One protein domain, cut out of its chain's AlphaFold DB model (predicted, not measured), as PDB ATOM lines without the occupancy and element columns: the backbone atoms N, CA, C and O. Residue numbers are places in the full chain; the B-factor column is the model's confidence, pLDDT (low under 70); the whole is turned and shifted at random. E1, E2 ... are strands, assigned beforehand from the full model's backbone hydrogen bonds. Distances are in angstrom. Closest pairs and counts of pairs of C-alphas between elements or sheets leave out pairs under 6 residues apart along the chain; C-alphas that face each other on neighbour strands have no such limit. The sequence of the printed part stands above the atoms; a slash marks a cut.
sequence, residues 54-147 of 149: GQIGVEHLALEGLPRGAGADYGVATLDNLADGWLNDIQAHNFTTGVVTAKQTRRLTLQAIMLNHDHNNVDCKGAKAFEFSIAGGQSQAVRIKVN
ATOM      1  N   GLY A  54     -22.715  30.727 -11.194       93.19
ATOM      2  CA  GLY A  54     -22.897  30.998 -12.617       93.19
ATOM      3  C   GLY A  54     -21.765  31.842 -13.172       93.19
ATOM      4  O   GLY A  54     -21.276  32.710 -12.453       93.19
ATOM      5  N   GLN A  55     -21.403  31.634 -14.441       95.00
ATOM      6  CA  GLN A  55     -20.445  32.495 -15.154       95.00
ATOM      7  C   GLN A  55     -19.073  32.562 -14.460       95.00
ATOM      8  O   GLN A  55     -18.494  33.634 -14.292       95.00
ATOM      9  N   ILE A  56     -18.568  31.407 -14.021       96.31
ATOM     10  CA  ILE A  56     -17.255  31.288 -13.380       96.31
ATOM     11  C   ILE A  56     -16.346  30.471 -14.277       96.31
ATOM     12  O   ILE A  56     -16.684  29.346 -14.648       96.31
ATOM     13  N   GLY A  57     -15.154  30.993 -14.538       96.38
ATOM     14  CA  GLY A  57     -14.120  30.212 -15.183       96.38
ATOM     15  C   GLY A  57     -12.728  30.494 -14.674       96.38
ATOM     16  O   GLY A  57     -12.477  31.451 -13.938       96.38
ATOM     17  N   VAL A  58     -11.842  29.592 -15.066       97.25
ATOM     18  CA  VAL A  58     -10.416  29.637 -14.770       97.25
ATOM     19  C   VAL A  58      -9.674  29.502 -16.085       97.25
ATOM     20  O   VAL A  58      -9.971  28.610 -16.887       97.25
ATOM     21  N   GLU A  59      -8.720  30.400 -16.302       97.81
ATOM     22  CA  GLU A  59      -8.004  30.495 -17.566       97.81
ATOM     23  C   GLU A  59      -6.506  30.700 -17.366       97.81
ATOM     24  O   GLU A  59      -6.092  31.315 -16.381       97.81
ATOM     25  N   HIS A  60      -5.716  30.235 -18.336       97.69
ATOM     26  CA  HIS A  60      -4.293  30.558 -18.479       97.69
ATOM     27  C   HIS A  60      -3.446  30.173 -17.258       97.69
ATOM     28  O   HIS A  60      -2.646  30.969 -16.759       97.69
ATOM     29  N   LEU A  61      -3.620  28.940 -16.773       97.12
ATOM     30  CA  LEU A  61      -2.871  28.420 -15.628       97.12
ATOM     31  C   LEU A  61      -1.970  27.249 -16.012       97.12
ATOM     32  O   LEU A  61      -2.387  26.319 -16.702       97.12
ATOM     33  N   ALA A  62      -0.756  27.279 -15.462       95.88
ATOM     34  CA  ALA A  62       0.140  26.136 -15.383       95.88
ATOM     35  C   ALA A  62       0.196  25.646 -13.929       95.88
ATOM     36  O   ALA A  62       0.462  26.430 -13.016       95.88
ATOM     37  N   LEU A  63      -0.084  24.365 -13.718       93.75
ATOM     38  CA  LEU A  63      -0.180  23.723 -12.411       93.75
ATOM     39  C   LEU A  63       0.846  22.589 -12.328       93.75
ATOM     40  O   LEU A  63       0.897  21.742 -13.219       93.75
ATOM     41  N   GLU A  64       1.613  22.545 -11.241       90.44
ATOM     42  CA  GLU A  64       2.613  21.504 -10.974       90.44
ATOM     43  C   GLU A  64       2.234  20.755  -9.691       90.44
ATOM     44  O   GLU A  64       2.178  21.339  -8.605       90.44
ATOM     45  N   GLY A  65       1.933  19.469  -9.832       83.00
ATOM     46  CA  GLY A  65       1.718  18.540  -8.734       83.00
ATOM     47  C   GLY A  65       3.029  17.927  -8.251       83.00
ATOM     48  O   GLY A  65       4.059  17.977  -8.920       83.00
ATOM     49  N   LEU A  66       2.997  17.318  -7.067       78.62
ATOM     50  CA  LEU A  66       4.140  16.541  -6.596       78.62
ATOM     51  C   LEU A  66       4.314  15.270  -7.443       78.62
ATOM     52  O   LEU A  66       3.317  14.692  -7.881       78.62
ATOM     53  N   PRO A  67       5.553  14.775  -7.609       70.75
ATOM     54  CA  PRO A  67       5.801  13.522  -8.305       70.75
ATOM     55  C   PRO A  67       4.941  12.374  -7.757       70.75
ATOM     56  O   PRO A  67       4.791  12.207  -6.538       70.75
ATOM     57  N   ARG A  68       4.396  11.551  -8.661       64.12
ATOM     58  CA  ARG A  68       3.580  10.385  -8.289       64.12
ATOM     59  C   ARG A  68       4.355   9.475  -7.326       64.12
ATOM     60  O   ARG A  68       5.504   9.133  -7.580       64.12
ATOM     61  N   GLY A  69       3.714   9.092  -6.218       61.25
ATOM     62  CA  GLY A  69       4.323   8.274  -5.157       61.25
ATOM     63  C   GLY A  69       4.673   9.031  -3.869       61.25
ATOM     64  O   GLY A  69       4.978   8.390  -2.869       61.25
ATOM     65  N   ALA A  70       4.533  10.362  -3.835       61.16
ATOM     66  CA  ALA A  70       4.736  11.181  -2.630       61.16
ATOM     67  C   ALA A  70       3.664  10.996  -1.522       61.16
ATOM     68  O   ALA A  70       3.712  11.671  -0.496       61.16
ATOM     69  N   GLY A  71       2.699  10.085  -1.707       60.78
ATOM     70  CA  GLY A  71       1.693   9.730  -0.697       60.78
ATOM     71  C   GLY A  71       0.501  10.686  -0.581       60.78
ATOM     72  O   GLY A  71      -0.281  10.547   0.357       60.78
ATOM     73  N   ALA A  72       0.339  11.627  -1.513       66.44
ATOM     74  CA  ALA A  72      -0.788  12.554  -1.543       66.44
ATOM     75  C   ALA A  72      -1.459  12.577  -2.924       66.44
ATOM     76  O   ALA A  72      -0.777  12.615  -3.948       66.44
ATOM     77  N   ASP A  73      -2.794  12.570  -2.924       73.62
ATOM     78  CA  ASP A  73      -3.617  12.640  -4.128       73.62
ATOM     79  C   ASP A  73      -4.112  14.072  -4.338       73.62
ATOM     80  O   ASP A  73      -4.791  14.637  -3.479       73.62
ATOM     81  N   TYR A  74      -3.797  14.649  -5.498       79.06
ATOM     82  CA  TYR A  74      -4.236  15.991  -5.877       79.06
ATOM     83  C   TYR A  74      -5.022  15.951  -7.183       79.06
ATOM     84  O   TYR A  74      -4.656  15.229  -8.116       79.06
ATOM     85  N   GLY A  75      -6.087  16.752  -7.232       85.88
ATOM     86  CA  GLY A  75      -6.904  16.958  -8.421       85.88
ATOM     87  C   GLY A  75      -6.619  18.294  -9.089       85.88
ATOM     88  O   GLY A  75      -6.298  19.264  -8.404       85.88
ATOM     89  N   VAL A  76      -6.766  18.350 -10.412       91.69
ATOM     90  CA  VAL A  76      -6.599  19.592 -11.181       91.69
ATOM     91  C   VAL A  76      -7.747  20.556 -10.908       91.69
ATOM     92  O   VAL A  76      -7.524  21.701 -10.525       91.69
ATOM     93  N   ALA A  77      -8.986  20.103 -11.107       94.00
ATOM     94  CA  ALA A  77     -10.169  20.925 -10.889       94.00
ATOM     95  C   ALA A  77     -11.418  20.069 -10.663       94.00
ATOM     96  O   ALA A  77     -11.651  19.089 -11.374       94.00
ATOM     97  N   THR A  78     -12.268  20.514  -9.739       93.62
ATOM     98  CA  THR A  78     -13.621  19.984  -9.553       93.62
ATOM     99  C   THR A  78     -14.623  21.103  -9.786       93.62
ATOM    100  O   THR A  78     -14.644  22.088  -9.052       93.62
ATOM    101  N   LEU A  79     -15.462  20.939 -10.805       93.25
ATOM    102  CA  LEU A  79     -16.596  21.805 -11.085       93.25
ATOM    103  C   LEU A  79     -17.835  21.121 -10.507       93.25
ATOM    104  O   LEU A  79     -18.223  20.042 -10.960       93.25
ATOM    105  N   ASP A  80     -18.450  21.745  -9.507       90.62
ATOM    106  CA  ASP A  80     -19.677  21.270  -8.866       90.62
ATOM    107  C   ASP A  80     -20.636  22.436  -8.621       90.62
ATOM    108  O   ASP A  80     -20.202  23.573  -8.436       90.62
ATOM    109  N   ASN A  81     -21.939  22.154  -8.673       89.62
ATOM    110  CA  ASN A  81     -23.017  23.128  -8.502       89.62
ATOM    111  C   ASN A  81     -22.797  24.437  -9.303       89.62
ATOM    112  O   ASN A  81     -23.025  25.548  -8.816       89.62
ATOM    113  N   LEU A  82     -22.328  24.282 -10.546       91.19
ATOM    114  CA  LEU A  82     -21.906  25.356 -11.445       91.19
ATOM    115  C   LEU A  82     -22.672  25.283 -12.771       91.19
ATOM    116  O   LEU A  82     -22.798  24.218 -13.381       91.19
ATOM    117  N   ALA A  83     -23.163  26.430 -13.226       91.19
ATOM    118  CA  ALA A  83     -23.747  26.615 -14.545       91.19
ATOM    119  C   ALA A  83     -22.939  27.629 -15.357       91.19
ATOM    120  O   ALA A  83     -22.437  28.602 -14.801       91.19
ATOM    121  N   ASP A  84     -22.856  27.430 -16.672       93.19
ATOM    122  CA  ASP A  84     -22.165  28.368 -17.569       93.19
ATOM    123  C   ASP A  84     -20.711  28.629 -17.143       93.19
ATOM    124  O   ASP A  84     -20.259  29.772 -17.072       93.19
ATOM    125  N   GLY A  85     -20.014  27.562 -16.761       95.56
ATOM    126  CA  GLY A  85     -18.638  27.626 -16.284       95.56
ATOM    127  C   GLY A  85     -17.639  27.144 -17.323       95.56
ATOM    128  O   GLY A  85     -17.995  26.390 -18.232       95.56
ATOM    129  N   TRP A  86     -16.377  27.543 -17.186       97.25
ATOM    130  CA  TRP A  86     -15.354  27.142 -18.149       97.25
ATOM    131  C   TRP A  86     -13.966  26.919 -17.550       97.25
ATOM    132  O   TRP A  86     -13.574  27.539 -16.565       97.25
ATOM    133  N   LEU A  87     -13.221  26.021 -18.190       97.19
ATOM    134  CA  LEU A  87     -11.773  25.902 -18.058       97.19
ATOM    135  C   LEU A  87     -11.165  26.117 -19.442       97.19
ATOM    136  O   LEU A  87     -11.553  25.422 -20.385       97.19
ATOM    137  N   ASN A  88     -10.227  27.054 -19.563       97.25
ATOM    138  CA  ASN A  88      -9.575  27.361 -20.834       97.25
ATOM    139  C   ASN A  88      -8.060  27.522 -20.670       97.25
ATOM    140  O   ASN A  88      -7.615  28.242 -19.787       97.25
ATOM    141  N   ASP A  89      -7.273  26.895 -21.545       97.19
ATOM    142  CA  ASP A  89      -5.802  26.990 -21.519       97.19
ATOM    143  C   ASP A  89      -5.219  26.610 -20.146       97.19
ATOM    144  O   ASP A  89      -4.597  27.409 -19.441       97.19
ATOM    145  N   ILE A  90      -5.507  25.372 -19.741       96.75
ATOM    146  CA  ILE A  90      -5.031  24.792 -18.484       96.75
ATOM    147  C   ILE A  90      -3.973  23.749 -18.805       96.75
ATOM    148  O   ILE A  90      -4.237  22.791 -19.531       96.75
ATOM    149  N   GLN A  91      -2.791  23.915 -18.226       95.38
ATOM    150  CA  GLN A  91      -1.684  22.972 -18.318       95.38
ATOM    151  C   GLN A  91      -1.440  22.407 -16.924       95.38
ATOM    152  O   GLN A  91      -1.137  23.166 -16.009       95.38
ATOM    153  N   ALA A  92      -1.603  21.101 -16.730       92.06
ATOM    154  CA  ALA A  92      -1.408  20.488 -15.422       92.06
ATOM    155  C   ALA A  92      -0.514  19.254 -15.499       92.06
ATOM    156  O   ALA A  92      -0.806  18.312 -16.239       92.06
ATOM    157  N   HIS A  93       0.529  19.267 -14.673       89.25
ATOM    158  CA  HIS A  93       1.561  18.248 -14.616       89.25
ATOM    159  C   HIS A  93       1.556  17.522 -13.269       89.25
ATOM    160  O   HIS A  93       1.398  18.158 -12.231       89.25
ATOM    161  N   ASN A  94       1.728  16.198 -13.263       84.94
ATOM    162  CA  ASN A  94       1.911  15.397 -12.040       84.94
ATOM    163  C   ASN A  94       0.723  15.383 -11.043       84.94
ATOM    164  O   ASN A  94       0.905  15.187  -9.845       84.94
ATOM    165  N   PHE A  95      -0.520  15.494 -11.525       83.94
ATOM    166  CA  PHE A  95      -1.726  15.299 -10.696       83.94
ATOM    167  C   PHE A  95      -2.211  13.836 -10.682       83.94
ATOM    168  O   PHE A  95      -1.985  13.086 -11.635       83.94
ATOM    169  N   THR A  96      -2.892  13.414  -9.610       79.25
ATOM    170  CA  THR A  96      -3.481  12.060  -9.516       79.25
ATOM    171  C   THR A  96      -4.836  11.997 -10.218       79.25
ATOM    172  O   THR A  96      -5.173  10.979 -10.824       79.25
ATOM    173  N   THR A  97      -5.609  13.084 -10.167       82.38
ATOM    174  CA  THR A  97      -6.882  13.214 -10.884       82.38
ATOM    175  C   THR A  97      -6.907  14.492 -11.716       82.38
ATOM    176  O   THR A  97      -6.372  15.526 -11.322       82.38
ATOM    177  N   GLY A  98      -7.494  14.423 -12.907       88.12
ATOM    178  CA  GLY A  98      -7.620  15.570 -13.797       88.12
ATOM    179  C   GLY A  98      -8.862  16.403 -13.487       88.12
ATOM    180  O   GLY A  98      -9.053  16.863 -12.361       88.12
ATOM    181  N   VAL A  99      -9.704  16.628 -14.494       92.06
ATOM    182  CA  VAL A  99     -10.892  17.486 -14.376       92.06
ATOM    183  C   VAL A  99     -12.135  16.658 -14.062       92.06
ATOM    184  O   VAL A  99     -12.482  15.719 -14.783       92.06
ATOM    185  N   VAL A 100     -12.854  17.049 -13.011       91.56
ATOM    186  CA  VAL A 100     -14.135  16.456 -12.613       91.56
ATOM    187  C   VAL A 100     -15.261  17.455 -12.842       91.56
ATOM    188  O   VAL A 100     -15.208  18.580 -12.353       91.56
ATOM    189  N   THR A 101     -16.320  17.029 -13.528       90.94
ATOM    190  CA  THR A 101     -17.597  17.755 -13.576       90.94
ATOM    191  C   THR A 101     -18.670  16.929 -12.872       90.94
ATOM    192  O   THR A 101     -18.987  15.808 -13.279       90.94
ATOM    193  N   ALA A 102     -19.205  17.455 -11.774       87.94
ATOM    194  CA  ALA A 102     -20.166  16.750 -10.935       87.94
ATOM    195  C   ALA A 102     -21.592  16.788 -11.515       87.94
ATOM    196  O   ALA A 102     -21.915  17.583 -12.400       87.94
ATOM    197  N   LYS A 103     -22.475  15.933 -10.983       81.94
ATOM    198  CA  LYS A 103     -23.842  15.700 -11.498       81.94
ATOM    199  C   LYS A 103     -24.724  16.953 -11.566       81.94
ATOM    200  O   LYS A 103     -25.640  17.004 -12.379       81.94
ATOM    201  N   GLN A 104     -24.477  17.950 -10.716       82.88
ATOM    202  CA  GLN A 104     -25.277  19.181 -10.648       82.88
ATOM    203  C   GLN A 104     -24.730  20.320 -11.520       82.88
ATOM    204  O   GLN A 104     -25.198  21.456 -11.424       82.88
ATOM    205  N   THR A 105     -23.763  20.030 -12.392       87.06
ATOM    206  CA  THR A 105     -23.232  21.010 -13.343       87.06
ATOM    207  C   THR A 105     -23.986  21.018 -14.669       87.06
ATOM    208  O   THR A 105     -24.590  20.014 -15.066       87.06
ATOM    209  N   ARG A 106     -23.979  22.171 -15.355       88.19
ATOM    210  CA  ARG A 106     -24.544  22.306 -16.707       88.19
ATOM    211  C   ARG A 106     -23.878  23.392 -17.541       88.19
ATOM    212  O   ARG A 106     -23.480  24.416 -16.995       88.19
ATOM    213  N   ARG A 107     -23.863  23.209 -18.866       89.75
ATOM    214  CA  ARG A 107     -23.320  24.184 -19.835       89.75
ATOM    215  C   ARG A 107     -21.880  24.544 -19.487       89.75
ATOM    216  O   ARG A 107     -21.561  25.696 -19.218       89.75
ATOM    217  N   LEU A 108     -21.043  23.514 -19.404       93.81
ATOM    218  CA  LEU A 108     -19.625  23.681 -19.121       93.81
ATOM    219  C   LEU A 108     -18.816  23.655 -20.415       93.81
ATOM    220  O   LEU A 108     -19.048  22.791 -21.265       93.81
ATOM    221  N   THR A 109     -17.838  24.548 -20.530       94.75
ATOM    222  CA  THR A 109     -16.877  24.565 -21.641       94.75
ATOM    223  C   THR A 109     -15.489  24.203 -21.128       94.75
ATOM    224  O   THR A 109     -14.881  24.940 -20.360       94.75
ATOM    225  N   LEU A 110     -14.978  23.052 -21.557       94.88
ATOM    226  CA  LEU A 110     -13.618  22.598 -21.286       94.88
ATOM    227  C   LEU A 110     -12.809  22.724 -22.576       94.88
ATOM    228  O   LEU A 110     -13.058  21.999 -23.543       94.88
ATOM    229  N   GLN A 111     -11.861  23.654 -22.612       95.19
ATOM    230  CA  GLN A 111     -11.131  23.990 -23.827       95.19
ATOM    231  C   GLN A 111      -9.625  24.051 -23.594       95.19
ATOM    232  O   GLN A 111      -9.166  24.611 -22.607       95.19
ATOM    233  N   ALA A 112      -8.850  23.512 -24.541       94.75
ATOM    234  CA  ALA A 112      -7.387  23.613 -24.526       94.75
ATOM    235  C   ALA A 112      -6.781  23.162 -23.182       94.75
ATOM    236  O   ALA A 112      -5.959  23.853 -22.588       94.75
ATOM    237  N   ILE A 113      -7.233  22.008 -22.688       93.75
ATOM    238  CA  ILE A 113      -6.734  21.421 -21.443       93.75
ATOM    239  C   ILE A 113      -5.673  20.387 -21.795       93.75
ATOM    240  O   ILE A 113      -5.934  19.463 -22.576       93.75
ATOM    241  N   MET A 114      -4.492  20.550 -21.211       91.81
ATOM    242  CA  MET A 114      -3.357  19.654 -21.348       91.81
ATOM    243  C   MET A 114      -3.001  19.048 -19.996       91.81
ATOM    244  O   MET A 114      -2.691  19.768 -19.052       91.81
ATOM    245  N   LEU A 115      -3.045  17.719 -19.928       88.69
ATOM    246  CA  LEU A 115      -2.705  16.943 -18.737       88.69
ATOM    247  C   LEU A 115      -1.522  16.027 -19.068       88.69
ATOM    248  O   LEU A 115      -1.569  15.307 -20.074       88.69
ATOM    249  N   ASN A 116      -0.464  16.082 -18.259       86.44
ATOM    250  CA  ASN A 116       0.750  15.276 -18.410       86.44
ATOM    251  C   ASN A 116       1.296  14.793 -17.052       86.44
ATOM    252  O   ASN A 116       0.975  15.342 -15.997       86.44
ATOM    253  N   HIS A 117       2.134  13.756 -17.069       78.44
ATOM    254  CA  HIS A 117       2.713  13.159 -15.864       78.44
ATOM    255  C   HIS A 117       4.118  12.616 -16.141       78.44
ATOM    256  O   HIS A 117       4.369  12.102 -17.229       78.44
ATOM    257  N   ASP A 118       4.988  12.657 -15.132       76.81
ATOM    258  CA  ASP A 118       6.268  11.955 -15.142       76.81
ATOM    259  C   ASP A 118       6.085  10.468 -14.798       76.81
ATOM    260  O   ASP A 118       5.353  10.100 -13.868       76.81
ATOM    261  N   HIS A 119       6.815   9.600 -15.503       62.75
ATOM    262  CA  HIS A 119       6.857   8.168 -15.218       62.75
ATOM    263  C   HIS A 119       7.791   7.873 -14.037       62.75
ATOM    264  O   HIS A 119       8.983   7.620 -14.208       62.75
ATOM    265  N   ASN A 120       7.242   7.860 -12.825       55.78
ATOM    266  CA  ASN A 120       7.982   7.470 -11.622       55.78
ATOM    267  C   ASN A 120       7.561   6.083 -11.120       55.78
ATOM    268  O   ASN A 120       7.130   5.977  -9.979       55.78
ATOM    269  N   ASN A 121       7.643   5.036 -11.959       51.97
ATOM    270  CA  ASN A 121       7.558   3.606 -11.585       51.97
ATOM    271  C   ASN A 121       6.575   3.261 -10.440       51.97
ATOM    272  O   ASN A 121       6.885   2.455  -9.559       51.97
ATOM    273  N   VAL A 122       5.392   3.877 -10.410       54.59
ATOM    274  CA  VAL A 122       4.402   3.626  -9.361       54.59
ATOM    275  C   VAL A 122       3.595   2.400  -9.757       54.59
ATOM    276  O   VAL A 122       2.917   2.404 -10.778       54.59
ATOM    277  N   ASP A 123       3.680   1.343  -8.948       52.56
ATOM    278  CA  ASP A 123       2.901   0.110  -9.078       52.56
ATOM    279  C   ASP A 123       1.392   0.420  -9.208       52.56
ATOM    280  O   ASP A 123       0.669   0.568  -8.219       52.56
ATOM    281  N   CYS A 124       0.893   0.504 -10.443       50.41
ATOM    282  CA  CYS A 124      -0.512   0.756 -10.764       50.41
ATOM    283  C   CYS A 124      -1.378  -0.484 -10.482       50.41
ATOM    284  O   CYS A 124      -1.878  -1.147 -11.391       50.41
ATOM    285  N   LYS A 125      -1.579  -0.826  -9.205       49.94
ATOM    286  CA  LYS A 125      -2.540  -1.861  -8.792       49.94
ATOM    287  C   LYS A 125      -3.930  -1.239  -8.586       49.94
ATOM    288  O   LYS A 125      -4.309  -0.908  -7.465       49.94
ATOM    289  N   GLY A 126      -4.690  -1.092  -9.677       54.44
ATOM    290  CA  GLY A 126      -6.117  -0.717  -9.674       54.44
ATOM    291  C   GLY A 126      -6.452   0.637 -10.320       54.44
ATOM    292  O   GLY A 126      -5.570   1.388 -10.724       54.44
ATOM    293  N   ALA A 127      -7.750   0.950 -10.418       52.75
ATOM    294  CA  ALA A 127      -8.259   2.209 -10.971       52.75
ATOM    295  C   ALA A 127      -8.167   3.335  -9.927       52.75
ATOM    296  O   ALA A 127      -9.068   3.486  -9.103       52.75
ATOM    297  N   LYS A 128      -7.062   4.087  -9.918       57.59
ATOM    298  CA  LYS A 128      -6.880   5.227  -8.998       57.59
ATOM    299  C   LYS A 128      -6.709   6.581  -9.686       57.59
ATOM    300  O   LYS A 128      -7.134   7.579  -9.120       57.59
ATOM    301  N   ALA A 129      -6.146   6.614 -10.889       67.69
ATOM    302  CA  ALA A 129      -5.945   7.846 -11.647       67.69
ATOM    303  C   ALA A 129      -6.927   7.934 -12.822       67.69
ATOM    304  O   ALA A 129      -7.256   6.918 -13.436       67.69
ATOM    305  N   PHE A 130      -7.396   9.146 -13.109       69.75
ATOM    306  CA  PHE A 130      -8.176   9.465 -14.303       69.75
ATOM    307  C   PHE A 130      -7.943  10.921 -14.700       69.75
ATOM    308  O   PHE A 130      -7.788  11.792 -13.844       69.75
ATOM    309  N   GLU A 131      -7.991  11.204 -15.992       79.75
ATOM    310  CA  GLU A 131      -7.794  12.550 -16.527       79.75
ATOM    311  C   GLU A 131      -9.108  13.333 -16.619       79.75
ATOM    312  O   GLU A 131      -9.129  14.544 -16.414       79.75
ATOM    313  N   PHE A 132     -10.225  12.650 -16.876       85.38
ATOM    314  CA  PHE A 132     -11.546  13.272 -16.930       85.38
ATOM    315  C   PHE A 132     -12.614  12.386 -16.297       85.38
ATOM    316  O   PHE A 132     -12.708  11.195 -16.584       85.38
ATOM    317  N   SER A 133     -13.468  13.002 -15.481       87.06
ATOM    318  CA  SER A 133     -14.724  12.412 -15.023       87.06
ATOM    319  C   SER A 133     -15.857  13.389 -15.300       87.06
ATOM    320  O   SER A 133     -15.866  14.511 -14.790       87.06
ATOM    321  N   ILE A 134     -16.795  12.989 -16.159       85.31
ATOM    322  CA  ILE A 134     -17.887  13.851 -16.611       85.31
ATOM    323  C   ILE A 134     -19.215  13.224 -16.211       85.31
ATOM    324  O   ILE A 134     -19.603  12.192 -16.749       85.31
ATOM    325  N   ALA A 135     -19.896  13.853 -15.252       79.81
ATOM    326  CA  ALA A 135     -21.186  13.398 -14.736       79.81
ATOM    327  C   ALA A 135     -22.304  14.447 -14.875       79.81
ATOM    328  O   ALA A 135     -23.475  14.107 -14.714       79.81
ATOM    329  N   GLY A 136     -21.962  15.712 -15.141       69.62
ATOM    330  CA  GLY A 136     -22.926  16.783 -15.395       69.62
ATOM    331  C   GLY A 136     -23.510  16.756 -16.807       69.62
ATOM    332  O   GLY A 136     -22.941  16.174 -17.732       69.62
ATOM    333  N   GLY A 137     -24.653  17.418 -16.990       73.06
ATOM    334  CA  GLY A 137     -25.301  17.526 -18.298       73.06
ATOM    335  C   GLY A 137     -24.719  18.658 -19.150       73.06
ATOM    336  O   GLY A 137     -24.310  19.680 -18.622       73.06
ATOM    337  N   GLN A 138     -24.761  18.540 -20.481       75.62
ATOM    338  CA  GLN A 138     -24.394  19.637 -21.402       75.62
ATOM    339  C   GLN A 138     -22.957  20.163 -21.195       75.62
ATOM    340  O   GLN A 138     -22.728  21.370 -21.148       75.62
ATOM    341  N   SER A 139     -21.990  19.258 -21.062       75.12
ATOM    342  CA  SER A 139     -20.567  19.604 -21.026       75.12
ATOM    343  C   SER A 139     -19.967  19.451 -22.420       75.12
ATOM    344  O   SER A 139     -20.133  18.410 -23.056       75.12
ATOM    345  N   GLN A 140     -19.268  20.476 -22.898       79.44
ATOM    346  CA  GLN A 140     -18.532  20.448 -24.156       79.44
ATOM    347  C   GLN A 140     -17.031  20.424 -23.865       79.44
ATOM    348  O   GLN A 140     -16.518  21.307 -23.182       79.44
ATOM    349  N   ALA A 141     -16.328  19.435 -24.415       74.56
ATOM    350  CA  ALA A 141     -14.876  19.316 -24.325       74.56
ATOM    351  C   ALA A 141     -14.252  19.407 -25.723       74.56
ATOM    352  O   ALA A 141     -14.605  18.635 -26.615       74.56
ATOM    353  N   VAL A 142     -13.350  20.368 -25.936       70.81
ATOM    354  CA  VAL A 142     -12.744  20.658 -27.247       70.81
ATOM    355  C   VAL A 142     -11.245  20.907 -27.092       70.81
ATOM    356  O   VAL A 142     -10.812  21.618 -26.190       70.81
ATOM    357  N   ARG A 143     -10.436  20.353 -28.010       73.69
ATOM    358  CA  ARG A 143      -8.961  20.465 -27.994       73.69
ATOM    359  C   ARG A 143      -8.359  20.017 -26.657       73.69
ATOM    360  O   ARG A 143      -7.529  20.704 -26.074       73.69
ATOM    361  N   ILE A 144      -8.807  18.865 -26.171       82.75
ATOM    362  CA  ILE A 144      -8.231  18.215 -24.998       82.75
ATOM    363  C   ILE A 144      -7.038  17.383 -25.451       82.75
ATOM    364  O   ILE A 144      -7.164  16.573 -26.371       82.75
ATOM    365  N   LYS A 145      -5.892  17.586 -24.807       81.44
ATOM    366  CA  LYS A 145      -4.685  16.798 -25.030       81.44
ATOM    367  C   LYS A 145      -4.320  16.108 -23.724       81.44
ATOM    368  O   LYS A 145      -3.726  16.705 -22.833       81.44
ATOM    369  N   VAL A 146      -4.695  14.842 -23.616       74.94
ATOM    370  CA  VAL A 146      -4.077  13.943 -22.645       74.94
ATOM    371  C   VAL A 146      -2.859  13.388 -23.345       74.94
ATOM    372  O   VAL A 146      -3.005  12.736 -24.378       74.94
ATOM    373  N   ASN A 147      -1.674  13.695 -22.833       65.00
ATOM    374  CA  ASN A 147      -0.499  12.970 -23.272       65.00
ATOM    375  C   ASN A 147      -0.426  11.722 -22.408       65.00
ATOM    376  O   ASN A 147      -0.074  11.848 -21.231       65.00
TER     377      ASN A 147
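AT A GLANCE: This is residues 54 to 147 of the 149 residues of an uncharacterized protein of Pseudomonas sp. MWU12-2534b (UniProt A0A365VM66). The printed part is a flattened solenoid, a chain wound in stacked turns, with one strand of each turn on one wall and the next strand on the other. The walls are two parallel sheets face to face as a sandwich: E1, E3, E5 and E7 make the wider one, bowed where its first three strands bend, and E2, E4 and E6 the narrower one. The loop of residues 117 to 129 lies at one end of the longest axis. The 94 printed residues hold seven named strands, E1 to E7 in order, and no named helix; the class is all strand. The whole is compact, with a radius of gyration of the C-alphas of 13.5 A, and elongated, spanning 40 by 26 by 19 A.

IN THESE COORDINATES: E1, residues 57 to 64, begins with C-alpha 57 at (-14.120, 30.212, -15.183), is 19.3 A long and bends by 77 degrees at residue 60. E2 is residues 75 to 79, 11.2 A. E3, residues 86 to 93, 19.4 A, bends by 73 degrees at residue 89. E4 is residues 97 to 101, 11.9 A. E5, residues 106 to 116, is the longest strand by residues, 26.3 A, and bends by 67 degrees at residue 112; its C-alpha 116 is at (0.750, 15.276, -18.410). E6 is residues 130 to 134, 10.9 A. E7, residues 137 to 142, 15.7 A, ends with C-alpha 142 at (-12.744, 20.658, -27.247).

HOW THE PARTS SIT: The larger sheet runs E1, E3, E5, E7, is parallel and twisted, and has E1 and E7 as edge strands. E1 and E3 stand at 0 degrees, with N 63 and O 91 2.8 A apart. E3 and E5 stand at 21 degrees, with N 114 and O 90 2.8 A apart. E5 and E7 stand at 37 degrees, with N 110 and O 140 2.8 A apart. In the sheet E2, E4, E6, also parallel, N 79 and O 100 are 2.8 A apart, and so are N 98 and O 130. The sheets' facing parts are 8.9 A apart centre to centre. The closest C-alphas of E2 and E3, Val 76 and Ala 92, are 6.8 A apart. E4 and E7 are only just apart, at 8.2 A.

THE WHOLE: The C-alphas of Gly 54 and Asn 121, the two farthest apart, are 41.0 A from each other. The printed part has no cut. The link from E5 to E6, 13 residues, is long. Mean pLDDT of the printed part is 82.1; residues 68 to 72, 119 to 130, 136 and 147 are under 70.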